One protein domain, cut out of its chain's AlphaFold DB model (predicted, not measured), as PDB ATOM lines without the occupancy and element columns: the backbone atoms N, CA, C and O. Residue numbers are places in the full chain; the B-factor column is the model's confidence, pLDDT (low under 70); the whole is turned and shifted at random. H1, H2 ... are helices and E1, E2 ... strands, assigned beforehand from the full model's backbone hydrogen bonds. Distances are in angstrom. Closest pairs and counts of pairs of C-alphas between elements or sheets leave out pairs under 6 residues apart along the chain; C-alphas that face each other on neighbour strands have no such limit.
ATOM      1  N   VAL A  44     -56.780  35.907 166.766       63.19
ATOM      2  CA  VAL A  44     -55.884  36.989 167.204       63.19
ATOM      3  C   VAL A  44     -56.446  37.686 168.441       63.19
ATOM      4  O   VAL A  44     -55.740  37.814 169.435       63.19
ATOM      5  N   TYR A  45     -57.733  38.049 168.427       60.97
ATOM      6  CA  TYR A  45     -58.398  38.705 169.555       60.97
ATOM      7  C   TYR A  45     -58.353  37.850 170.824       60.97
ATOM      8  O   TYR A  45     -58.092  38.358 171.912       60.97
ATOM      9  N   VAL A  46     -58.575  36.542 170.688       63.38
ATOM     10  CA  VAL A  46     -58.559  35.591 171.805       63.38
ATOM     11  C   VAL A  46     -57.181  35.527 172.457       63.38
ATOM     12  O   VAL A  46     -57.076  35.585 173.683       63.38
ATOM     13  N   VAL A  47     -56.119  35.464 171.649       64.62
ATOM     14  CA  VAL A  47     -54.737  35.462 172.147       64.62
ATOM     15  C   VAL A  47     -54.400  36.797 172.813       64.62
ATOM     16  O   VAL A  47     -53.811  36.799 173.896       64.62
ATOM     17  N   THR A  48     -54.808  37.929 172.231       64.50
ATOM     18  CA  THR A  48     -54.586  39.256 172.827       64.50
ATOM     19  C   THR A  48     -55.335  39.407 174.153       64.50
ATOM     20  O   THR A  48     -54.739  39.823 175.146       64.50
ATOM     21  N   ALA A  49     -56.602  38.994 174.215       64.44
ATOM     22  CA  ALA A  49     -57.417  39.043 175.425       64.44
ATOM     23  C   ALA A  49     -56.842  38.162 176.543       64.44
ATOM     24  O   ALA A  49     -56.692  38.626 177.673       64.44
ATOM     25  N   ALA A  50     -56.456  36.922 176.230       64.75
ATOM     26  CA  ALA A  50     -55.838  36.017 177.198       64.75
ATOM     27  C   ALA A  50     -54.491  36.557 177.705       64.75
ATOM     28  O   ALA A  50     -54.203  36.501 178.901       64.75
ATOM     29  N   SER A  51     -53.683  37.140 176.813       65.19
ATOM     30  CA  SER A  51     -52.406  37.760 177.182       65.19
ATOM     31  C   SER A  51     -52.622  38.931 178.140       65.19
ATOM     32  O   SER A  51     -51.994  38.984 179.197       65.19
ATOM     33  N   LEU A  52     -53.554  39.836 177.823       64.56
ATOM     34  CA  LEU A  52     -53.890  40.976 178.679       64.56
ATOM     35  C   LEU A  52     -54.447  40.525 180.039       64.56
ATOM     36  O   LEU A  52     -54.077  41.078 181.076       64.56
ATOM     37  N   GLN A  53     -55.261  39.470 180.067       63.38
ATOM     38  CA  GLN A  53     -55.740  38.874 181.315       63.38
ATOM     39  C   GLN A  53     -54.590  38.327 182.173       63.38
ATOM     40  O   GLN A  53     -54.548  38.616 183.370       63.38
ATOM     41  N   LEU A  54     -53.623  37.610 181.591       68.31
ATOM     42  CA  LEU A  54     -52.446  37.121 182.322       68.31
ATOM     43  C   LEU A  54     -51.607  38.274 182.886       68.31
ATOM     44  O   LEU A  54     -51.272  38.262 184.073       68.31
ATOM     45  N   TYR A  55     -51.330  39.304 182.083       66.25
ATOM     46  CA  TYR A  55     -50.634  40.504 182.560       66.25
ATOM     47  C   TYR A  55     -51.384  41.173 183.717       66.25
ATOM     48  O   TYR A  55     -50.759  41.568 184.703       66.25
ATOM     49  N   SER A  56     -52.716  41.230 183.656       64.38
ATOM     50  CA  SER A  56     -53.536  41.805 184.725       64.38
ATOM     51  C   SER A  56     -53.376  41.067 186.066       64.38
ATOM     52  O   SER A  56     -53.329  41.703 187.121       64.38
ATOM     53  N   VAL A  57     -53.217  39.737 186.038       70.75
ATOM     54  CA  VAL A  57     -52.992  38.914 187.237       70.75
ATOM     55  C   VAL A  57     -51.625  39.213 187.847       70.75
ATOM     56  O   VAL A  57     -51.533  39.449 189.054       70.75
ATOM     57  N   PHE A  58     -50.573  39.276 187.025       69.25
ATOM     58  CA  PHE A  58     -49.230  39.619 187.501       69.25
ATOM     59  C   PHE A  58     -49.174  41.026 188.103       69.25
ATOM     60  O   PHE A  58     -48.572  41.216 189.163       69.25
ATOM     61  N   VAL A  59     -49.841  41.999 187.475       69.62
ATOM     62  CA  VAL A  59     -49.929  43.373 187.991       69.62
ATOM     63  C   VAL A  59     -50.662  43.401 189.334       69.62
ATOM     64  O   VAL A  59     -50.137  43.973 190.289       69.62
ATOM     65  N   LYS A  60     -51.802  42.709 189.465       70.81
ATOM     66  CA  LYS A  60     -52.541  42.592 190.739       70.81
ATOM     67  C   LYS A  60     -51.711  41.962 191.847       70.81
ATOM     68  O   LYS A  60     -51.675  42.477 192.965       70.81
ATOM     69  N   GLN A  61     -51.033  40.857 191.551       75.94
ATOM     70  CA  GLN A  61     -50.220  40.152 192.537       75.94
ATOM     71  C   GLN A  61     -49.004  40.984 192.964       75.94
ATOM     72  O   GLN A  61     -48.684  41.046 194.154       75.94
ATOM     73  N   SER A  62     -48.358  41.666 192.014       71.75
ATOM     74  CA  SER A  62     -47.266  42.600 192.293       71.75
ATOM     75  C   SER A  62     -47.735  43.769 193.163       71.75
ATOM     76  O   SER A  62     -47.115  44.051 194.191       71.75
ATOM     77  N   ALA A  63     -48.866  44.392 192.819       71.88
ATOM     78  CA  ALA A  63     -49.449  45.496 193.579       71.88
ATOM     79  C   ALA A  63     -49.795  45.077 195.017       71.88
ATOM     80  O   ALA A  63     -49.396  45.750 195.969       71.88
ATOM     81  N   ALA A  64     -50.444  43.919 195.192       77.69
ATOM     82  CA  ALA A  64     -50.784  43.378 196.508       77.69
ATOM     83  C   ALA A  64     -49.542  43.053 197.360       77.69
ATOM     84  O   ALA A  64     -49.544  43.243 198.576       77.69
ATOM     85  N   SER A  65     -48.466  42.569 196.735       78.56
ATOM     86  CA  SER A  65     -47.195  42.306 197.419       78.56
ATOM     87  C   SER A  65     -46.532  43.599 197.904       78.56
ATOM     88  O   SER A  65     -46.113  43.693 199.061       78.56
ATOM     89  N   GLN A  66     -46.484  44.618 197.042       80.06
ATOM     90  CA  GLN A  66     -45.939  45.929 197.394       80.06
ATOM     91  C   GLN A  66     -46.735  46.588 198.527       80.06
ATOM     92  O   GLN A  66     -46.119  47.126 199.444       80.06
ATOM     93  N   GLU A  67     -48.062  46.431 198.536       82.62
ATOM     94  CA  GLU A  67     -48.946  46.977 199.575       82.62
ATOM     95  C   GLU A  67     -48.690  46.356 200.953       82.62
ATOM     96  O   GLU A  67     -48.623  47.029 201.983       82.62
ATOM     97  N   ARG A  68     -48.465  45.041 200.993       85.25
ATOM     98  CA  ARG A  68     -48.085  44.360 202.241       85.25
ATOM     99  C   ARG A  68     -46.721  44.830 202.739       85.25
ATOM    100  O   ARG A  68     -46.490  44.910 203.943       85.25
ATOM    101  N   ARG A  69     -45.791  45.117 201.828       84.50
ATOM    102  CA  ARG A  69     -44.448  45.571 202.199       84.50
ATOM    103  C   ARG A  69     -44.454  47.012 202.708       84.50
ATOM    104  O   ARG A  69     -43.800  47.266 203.719       84.50
ATOM    105  N   SER A  70     -45.170  47.921 202.046       85.38
ATOM    106  CA  SER A  70     -45.314  49.314 202.491       85.38
ATOM    107  C   SER A  70     -46.000  49.382 203.853       85.38
ATOM    108  O   SER A  70     -45.429  49.955 204.776       85.38
ATOM    109  N   SER A  71     -47.128  48.692 204.033       89.19
ATOM    110  CA  SER A  71     -47.860  48.678 205.310       89.19
ATOM    111  C   SER A  71     -47.029  48.140 206.484       89.19
ATOM    112  O   SER A  71     -47.083  48.693 207.582       89.19
ATOM    113  N   ARG A  72     -46.187  47.116 206.275       88.75
ATOM    114  CA  ARG A  72     -45.255  46.645 207.319       88.75
ATOM    115  C   ARG A  72     -44.175  47.669 207.666       88.75
ATOM    116  O   ARG A  72     -43.817  47.787 208.835       88.75
ATOM    117  N   LEU A  73     -43.633  48.374 206.671       87.69
ATOM    118  CA  LEU A  73     -42.632  49.422 206.898       87.69
ATOM    119  C   LEU A  73     -43.239  50.624 207.627       87.69
ATOM    120  O   LEU A  73     -42.603  51.164 208.526       87.69
ATOM    121  N   GLU A  74     -44.475  50.990 207.294       89.38
ATOM    122  CA  GLU A  74     -45.230  52.042 207.981       89.38
ATOM    123  C   GLU A  74     -45.521  51.666 209.431       89.38
ATOM    124  O   GLU A  74     -45.269  52.466 210.326       89.38
ATOM    125  N   ALA A  75     -45.964  50.430 209.682       91.88
ATOM    126  CA  ALA A  75     -46.188  49.940 211.038       91.88
ATOM    127  C   ALA A  75     -44.895  49.946 211.872       91.88
ATOM    128  O   ALA A  75     -44.906  50.342 213.036       91.88
ATOM    129  N   TYR A  76     -43.765  49.547 211.277       90.31
ATOM    130  CA  TYR A  76     -42.469  49.593 211.952       90.31
ATOM    131  C   TYR A  76     -42.026  51.030 212.253       90.31
ATOM    132  O   TYR A  76     -41.593  51.308 213.372       90.31
ATOM    133  N   ALA A  77     -42.169  51.936 211.282       92.38
ATOM    134  CA  ALA A  77     -41.853  53.350 211.446       92.38
ATOM    135  C   ALA A  77     -42.720  54.014 212.524       92.38
ATOM    136  O   ALA A  77     -42.194  54.750 213.353       92.38
ATOM    137  N   ALA A  78     -44.019  53.701 212.564       93.44
ATOM    138  CA  ALA A  78     -44.943  54.205 213.579       93.44
ATOM    139  C   ALA A  78     -44.598  53.704 214.991       93.44
ATOM    140  O   ALA A  78     -44.770  54.435 215.961       93.44
ATOM    141  N   ALA A  79     -44.085  52.477 215.108       94.75
ATOM    142  CA  ALA A  79     -43.646  51.919 216.384       94.75
ATOM    143  C   ALA A  79     -42.267  52.440 216.844       94.75
ATOM    144  O   ALA A  79     -41.960  52.351 218.029       94.75
ATOM    145  N   HIS A  80     -41.433  52.964 215.935       93.38
ATOM    146  CA  HIS A  80     -40.056  53.394 216.233       93.38
ATOM    147  C   HIS A  80     -39.694  54.759 215.605       93.38
ATOM    148  O   HIS A  80     -38.655  54.857 214.940       93.38
ATOM    149  N   PRO A  81     -40.504  55.815 215.803       90.62
ATOM    150  CA  PRO A  81     -40.429  57.054 215.018       90.62
ATOM    151  C   PRO A  81     -39.097  57.805 215.157       90.62
ATOM    152  O   PRO A  81     -38.596  58.365 214.182       90.62
ATOM    153  N   ASP A  82     -38.484  57.754 216.339       93.00
ATOM    154  CA  ASP A  82     -37.270  58.521 216.653       93.00
ATOM    155  C   ASP A  82     -35.974  57.748 216.371       93.00
ATOM    156  O   ASP A  82     -34.870  58.246 216.593       93.00
ATOM    157  N   THR A  83     -36.083  56.512 215.875       91.56
ATOM    158  CA  THR A  83     -34.915  55.688 215.553       91.56
ATOM    159  C   THR A  83     -34.490  55.885 214.102       91.56
ATOM    160  O   THR A  83     -35.321  56.027 213.203       91.56
ATOM    161  N   PHE A  84     -33.185  55.791 213.841       92.81
ATOM    162  CA  PHE A  84     -32.644  55.811 212.478       92.81
ATOM    163  C   PHE A  84     -33.337  54.785 211.561       92.81
ATOM    164  O   PHE A  84     -33.707  55.097 210.430       92.81
ATOM    165  N   PHE A  85     -33.568  53.564 212.058       89.50
ATOM    166  CA  PHE A  85     -34.233  52.513 211.284       89.50
ATOM    167  C   PHE A  85     -35.722  52.791 211.055       89.50
ATOM    168  O   PHE A  85     -36.232  52.450 209.988       89.50
ATOM    169  N   GLY A  86     -36.413  53.430 212.001       89.19
ATOM    170  CA  GLY A  86     -37.798  53.868 211.821       89.19
ATOM    171  C   GLY A  86     -37.929  54.965 210.767       89.19
ATOM    172  O   GLY A  86     -38.772  54.858 209.876       89.19
ATOM    173  N   GLN A  87     -37.032  55.954 210.775       88.81
ATOM    174  CA  GLN A  87     -36.982  57.001 209.745       88.81
ATOM    175  C   GLN A  87     -36.617  56.440 208.361       88.81
ATOM    176  O   GLN A  87     -37.212  56.815 207.343       88.81
ATOM    177  N   LEU A  88     -35.680  55.487 208.306       90.12
ATOM    178  CA  LEU A  88     -35.349  54.776 207.073       90.12
ATOM    179  C   LEU A  88     -36.555  53.980 206.552       90.12
ATOM    180  O   LEU A  88     -36.850  54.030 205.356       90.12
ATOM    181  N   ALA A  89     -37.277  53.279 207.430       88.31
ATOM    182  CA  ALA A  89     -38.484  52.544 207.067       88.31
ATOM    183  C   ALA A  89     -39.586  53.476 206.540       88.31
ATOM    184  O   ALA A  89     -40.166  53.170 205.497       88.31
ATOM    185  N   ALA A  90     -39.805  54.633 207.174       88.56
ATOM    186  CA  ALA A  90     -40.744  55.654 206.704       88.56
ATOM    187  C   ALA A  90     -40.385  56.156 205.296       88.56
ATOM    188  O   ALA A  90     -41.230  56.189 204.401       88.56
ATOM    189  N   THR A  91     -39.106  56.462 205.065       90.38
ATOM    190  CA  THR A  91     -38.614  56.917 203.754       90.38
ATOM    191  C   THR A  91     -38.816  55.845 202.680       90.38
ATOM    192  O   THR A  91     -39.244  56.138 201.562       90.38
ATOM    193  N   ARG A  92     -38.543  54.575 203.007       88.62
ATOM    194  CA  ARG A  92     -38.751  53.451 202.083       88.62
ATOM    195  C   ARG A  92     -40.229  53.191 201.804       88.62
ATOM    196  O   ARG A  92     -40.568  52.923 200.654       88.62
ATOM    197  N   ALA A  93     -41.095  53.299 202.808       86.75
ATOM    198  CA  ALA A  93     -42.537  53.210 202.615       86.75
ATOM    199  C   ALA A  93     -43.042  54.304 201.661       86.75
ATOM    200  O   ALA A  93     -43.735  53.990 200.696       86.75
ATOM    201  N   ALA A  94     -42.610  55.555 201.856       88.62
ATOM    202  CA  ALA A  94     -42.970  56.674 200.984       88.62
ATOM    203  C   ALA A  94     -42.514  56.456 199.527       88.62
ATOM    204  O   ALA A  94     -43.287  56.678 198.593       88.62
ATOM    205  N   GLN A  95     -41.294  55.945 199.318       86.00
ATOM    206  CA  GLN A  95     -40.806  55.587 197.979       86.00
ATOM    207  C   GLN A  95     -41.688  54.520 197.318       86.00
ATOM    208  O   GLN A  95     -42.106  54.698 196.174       86.00
ATOM    209  N   ILE A  96     -42.020  53.441 198.038       84.19
ATOM    210  CA  ILE A  96     -42.877  52.366 197.511       84.19
ATOM    211  C   ILE A  96     -44.270  52.907 197.164       84.19
ATOM    212  O   ILE A  96     -44.761  52.633 196.072       84.19
ATOM    213  N   ARG A  97     -44.868  53.740 198.023       82.56
ATOM    214  CA  ARG A  97     -46.175  54.376 197.778       82.56
ATOM    215  C   ARG A  97     -46.167  55.257 196.528       82.56
ATOM    216  O   ARG A  97     -47.094  55.189 195.726       82.56
ATOM    217  N   SER A  98     -45.110  56.047 196.324       80.44
ATOM    218  CA  SER A  98     -44.978  56.880 195.120       80.44
ATOM    219  C   SER A  98     -44.862  56.041 193.840       80.44
ATOM    220  O   SER A  98     -45.520  56.338 192.845       80.44
ATOM    221  N   ALA A  99     -44.111  54.936 193.879       74.88
ATOM    222  CA  ALA A  99     -44.004  54.009 192.755       74.88
ATOM    223  C   ALA A  99     -45.325  53.261 192.487       74.88
ATOM    224  O   ALA A  99     -45.707  53.068 191.330       74.88
ATOM    225  N   GLN A 100     -46.055  52.879 193.540       74.19
ATOM    226  CA  GLN A 100     -47.393  52.294 193.436       74.19
ATOM    227  C   GLN A 100     -48.393  53.265 192.804       74.19
ATOM    228  O   GLN A 100     -49.177  52.848 191.959       74.19
ATOM    229  N   ALA A 101     -48.367  54.552 193.160       73.31
ATOM    230  CA  ALA A 101     -49.259  55.549 192.564       73.31
ATOM    231  C   ALA A 101     -49.065  55.671 191.042       73.31
ATOM    232  O   ALA A 101     -50.035  55.839 190.310       73.31
ATOM    233  N   ILE A 102     -47.828  55.526 190.559       71.56
ATOM    234  CA  ILE A 102     -47.519  55.541 189.123       71.56
ATOM    235  C   ILE A 102     -47.978  54.236 188.466       71.56
ATOM    236  O   ILE A 102     -48.708  54.256 187.481       71.56
ATOM    237  N   THR A 103     -47.571  53.091 189.018       66.62
ATOM    238  CA  THR A 103     -47.822  51.773 188.407       66.62
ATOM    239  C   THR A 103     -49.283  51.340 188.455       66.62
ATOM    240  O   THR A 103     -49.768  50.733 187.503       66.62
ATOM    241  N   ASN A 104     -50.012  51.690 189.513       65.69
ATOM    242  CA  ASN A 104     -51.432  51.368 189.631       65.69
ATOM    243  C   ASN A 104     -52.316  52.236 188.734       65.69
ATOM    244  O   ASN A 104     -53.477  51.886 188.558       65.69
ATOM    245  N   ASN A 105     -51.793  53.328 188.170       65.94
ATOM    246  CA  ASN A 105     -52.541  54.225 187.289       65.94
ATOM    247  C   ASN A 105     -52.308  53.933 185.796       65.94
ATOM    248  O   ASN A 105     -52.799  54.661 184.937       65.94
ATOM    249  N   ILE A 106     -51.534  52.891 185.473       64.62
ATOM    250  CA  ILE A 106     -51.267  52.505 184.089       64.62
ATOM    251  C   ILE A 106     -52.512  51.818 183.524       64.62
ATOM    252  O   ILE A 106     -52.941  50.781 184.030       64.62
ATOM    253  N   SER A 107     -53.051  52.387 182.447       64.12
ATOM    254  CA  SER A 107     -54.126  51.797 181.659       64.12
ATOM    255  C   SER A 107     -53.682  51.539 180.222       64.12
ATOM    256  O   SER A 107     -53.076  52.406 179.595       64.12
ATOM    257  N   PHE A 108     -54.042  50.381 179.685       63.84
ATOM    258  CA  PHE A 108     -53.881  50.016 178.283       63.84
ATOM    259  C   PHE A 108     -55.257  49.732 177.695       63.84
ATOM    260  O   PHE A 108     -56.047  49.050 178.334       63.84
ATOM    261  N   ASP A 109     -55.533  50.203 176.486       68.62
ATOM    262  CA  ASP A 109     -56.721  49.824 175.722       68.62
ATOM    263  C   ASP A 109     -56.276  49.436 174.314       68.62
ATOM    264  O   ASP A 109     -55.429  50.108 173.716       68.62
ATOM    265  N   VAL A 110     -56.780  48.308 173.818       69.06
ATOM    266  CA  VAL A 110     -56.479  47.812 172.480       69.06
ATOM    267  C   VAL A 110     -57.786  47.537 171.755       69.06
ATOM    268  O   VAL A 110     -58.601  46.738 172.212       69.06
ATOM    269  N   CYS A 111     -57.947  48.153 170.585       70.88
ATOM    270  CA  CYS A 111     -59.077  47.937 169.693       70.88
ATOM    271  C   CYS A 111     -58.684  47.011 168.531       70.88
ATOM    272  O   CYS A 111     -57.784  47.339 167.755       70.88
ATOM    273  N   LEU A 112     -59.348  45.857 168.393       67.62
ATOM    274  CA  LEU A 112     -59.198  44.951 167.247       67.62
ATOM    275  C   LEU A 112     -60.563  44.492 166.730       67.62
ATOM    276  O   LEU A 112     -61.349  43.901 167.467       67.62
ATOM    277  N   GLY A 113     -60.809  44.690 165.431       62.91
ATOM    278  CA  GLY A 113     -61.970  44.114 164.742       62.91
ATOM    279  C   GLY A 113     -63.313  44.513 165.359       62.91
ATOM    280  O   GLY A 113     -64.184  43.663 165.524       62.91
ATOM    281  N   GLY A 114     -63.452  45.774 165.767       69.38
ATOM    282  CA  GLY A 114     -64.664  46.302 166.395       69.38
ATOM    283  C   GLY A 114     -64.859  45.917 167.875       69.38
ATOM    284  O   GLY A 114     -65.946  46.044 168.438       69.38
ATOM    285  N   ASN A 115     -63.831  45.351 168.515       66.75
ATOM    286  CA  ASN A 115     -63.866  44.935 169.914       66.75
ATOM    287  C   ASN A 115     -62.672  45.527 170.674       66.75
ATOM    288  O   ASN A 115     -61.528  45.399 170.230       66.75
ATOM    289  N   SER A 116     -62.927  46.133 171.832       67.25
ATOM    290  CA  SER A 116     -61.901  46.655 172.731       67.25
ATOM    291  C   SER A 116     -61.603  45.671 173.855       67.25
ATOM    292  O   SER A 116     -62.506  45.035 174.410       67.25
ATOM    293  N   VAL A 117     -60.324  45.549 174.202       68.31
ATOM    294  CA  VAL A 117     -59.861  44.913 175.436       68.31
ATOM    295  C   VAL A 117     -58.873  45.851 176.101       68.31
ATOM    296  O   VAL A 117     -57.863  46.224 175.503       68.31
ATOM    297  N   GLY A 118     -59.155  46.199 177.348       69.00
ATOM    298  CA  GLY A 118     -58.322  47.079 178.142       69.00
ATOM    299  C   GLY A 118     -57.891  46.460 179.461       69.00
ATOM    300  O   GLY A 118     -58.543  45.579 180.022       69.00
ATOM    301  N   ILE A 119     -56.761  46.942 179.962       68.12
ATOM    302  CA  ILE A 119     -56.329  46.794 181.344       68.12
ATOM    303  C   ILE A 119     -56.383  48.190 181.952       68.12
ATOM    304  O   ILE A 119     -55.654  49.072 181.528       68.12
ATOM    305  N   GLY A 120     -57.248  48.399 182.930       62.38
ATOM    306  CA  GLY A 120     -57.328  49.609 183.735       62.38
ATOM    307  C   GLY A 120     -56.496  49.536 185.022       62.38
ATOM    308  O   GLY A 120     -55.754  48.569 185.246       62.38
ATOM    309  N   PRO A 121     -56.655  50.549 185.893       65.00
ATOM    310  CA  PRO A 121     -55.943  50.662 187.156       65.00
ATOM    311  C   PRO A 121     -55.994  49.374 187.975       65.00
ATOM    312  O   PRO A 121     -57.015  48.687 188.009       65.00
ATOM    313  N   TYR A 122     -54.898  49.031 188.650       60.50
ATOM    314  CA  TYR A 122     -54.793  47.797 189.447       60.50
ATOM    315  C   TYR A 122     -55.050  46.498 188.659       60.50
ATOM    316  O   TYR A 122     -55.434  45.484 189.244       60.50
ATOM    317  N   GLY A 123     -54.871  46.492 187.335       59.56
ATOM    318  CA  GLY A 123     -55.093  45.294 186.525       59.56
ATOM    319  C   GLY A 123     -56.575  44.924 186.378       59.56
ATOM    320  O   GLY A 123     -56.922  43.739 186.334       59.56
ATOM    321  N   THR A 124     -57.490  45.895 186.382       65.19
ATOM    322  CA  THR A 124     -58.897  45.639 186.027       65.19
ATOM    323  C   THR A 124     -58.999  45.354 184.535       65.19
ATOM    324  O   THR A 124     -58.520  46.154 183.749       65.19
ATOM    325  N   VAL A 125     -59.619  44.254 184.119       64.38
ATOM    326  CA  VAL A 125     -59.812  43.982 182.686       64.38
ATOM    327  C   VAL A 125     -61.151  44.567 182.250       64.38
ATOM    328  O   VAL A 125     -62.171  44.298 182.885       64.38
ATOM    329  N   THR A 126     -61.146  45.352 181.181       69.19
ATOM    330  CA  THR A 126     -62.344  45.864 180.510       69.19
ATOM    331  C   THR A 126     -62.441  45.252 179.118       69.19
ATOM    332  O   THR A 126     -61.435  44.960 178.476       69.19
ATOM    333  N   SER A 127     -63.661  45.026 178.641       70.62
ATOM    334  CA  SER A 127     -63.897  44.622 177.256       70.62
ATOM    335  C   SER A 127     -65.180  45.249 176.743       70.62
ATOM    336  O   SER A 127     -66.173  45.260 177.475       70.62
ATOM    337  N   GLY A 128     -65.184  45.729 175.506       70.00
ATOM    338  CA  GLY A 128     -66.339  46.394 174.913       70.00
ATOM    339  C   GLY A 128     -66.302  46.391 173.392       70.00
ATOM    340  O   GLY A 128     -65.525  45.666 172.775       70.00
ATOM    341  N   SER A 129     -67.181  47.184 172.792       71.19
ATOM    342  CA  SER A 129     -67.109  47.524 171.374       71.19
ATOM    343  C   SER A 129     -66.256  48.774 171.181       71.19
ATOM    344  O   SER A 129     -66.364  49.731 171.951       71.19
ATOM    345  N   CYS A 130     -65.464  48.751 170.122       66.19
ATOM    346  CA  CYS A 130     -64.820  49.890 169.480       66.19
ATOM    347  C   CYS A 130     -64.993  49.687 167.959       66.19
ATOM    348  O   CYS A 130     -64.325  50.380 167.179       66.19
TER     349      CYS A 130
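What this domain is: This is residues 44 to 130 of the 130 residues of an uncharacterized protein of Mycolicibacterium obuense (UniProt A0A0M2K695). One long helix, H1, runs along most of a rod; H2 folds back beside its later half, and a small three-strand sheet packs its one face on H1's residues 44 to 60, its other face bare. The printed part has 87 residues, with H1, H2, E1, E2 and E3 along the chain, the sheet antiparallel in the order E1, E2, E3, and the class mixed. It is only just loose, close to extended, with a radius of gyration of the C-alphas of 17.9 A and spans of 59 by 16 by 13 A.

How they stand to each other: Begin with the meander, each strand the antiparallel neighbour of the one before: E1, residues 108 to 112, E2, residues 115 to 120, and E3, residues 124 to 129. In the hairpin of E1 and E2, find N 110 and O 117 within hydrogen-bond range at 2.9 A; in that of E2 and E3, N 118 and O 126 at 2.8 A. H1, residues 44 to 79, is on one face of this sheet, which gives two layers, helix and sheet, at a height over the sheet of 7.0 A. It lies over E2 and only just over E3, on which 3 of its C-alphas fall, and runs along the strands, at 6 degrees to E2 on the local plane. The closest C-alphas of H1 and E2 are those of Ala 49 and Val 117, 6.4 A apart. With residues 63 to 79 alone, H1 touches H2, residues 84 to 103, in a helical hairpin: a shallow tilt of 22 degrees, opposite ways, the closest C-alphas those of Ala 77 and Gly 86 at 4.1 A. H2 is apart from E2 and E3. In H1 and H2 every O i to N i+4 pair is within hydrogen-bond range.

Where its parts are: Find C-alpha 44 at (-55.884, 36.989, 167.204); from there H1 runs 52.8 A to C-alpha 79. H2 begins at C-alpha 84, (-32.644, 55.811, 212.478), and runs 28.7 A. E3 ends at C-alpha 129, (-67.109, 47.524, 171.374).

The domain as a whole: The C-alphas farthest apart, of Asp 82 and Gly 113, are 59.3 A apart. The printed part has no cut, and its four links are tight. In the B-factor column, 39 residues are under 70, among them 44 to 56 and 112 to 126.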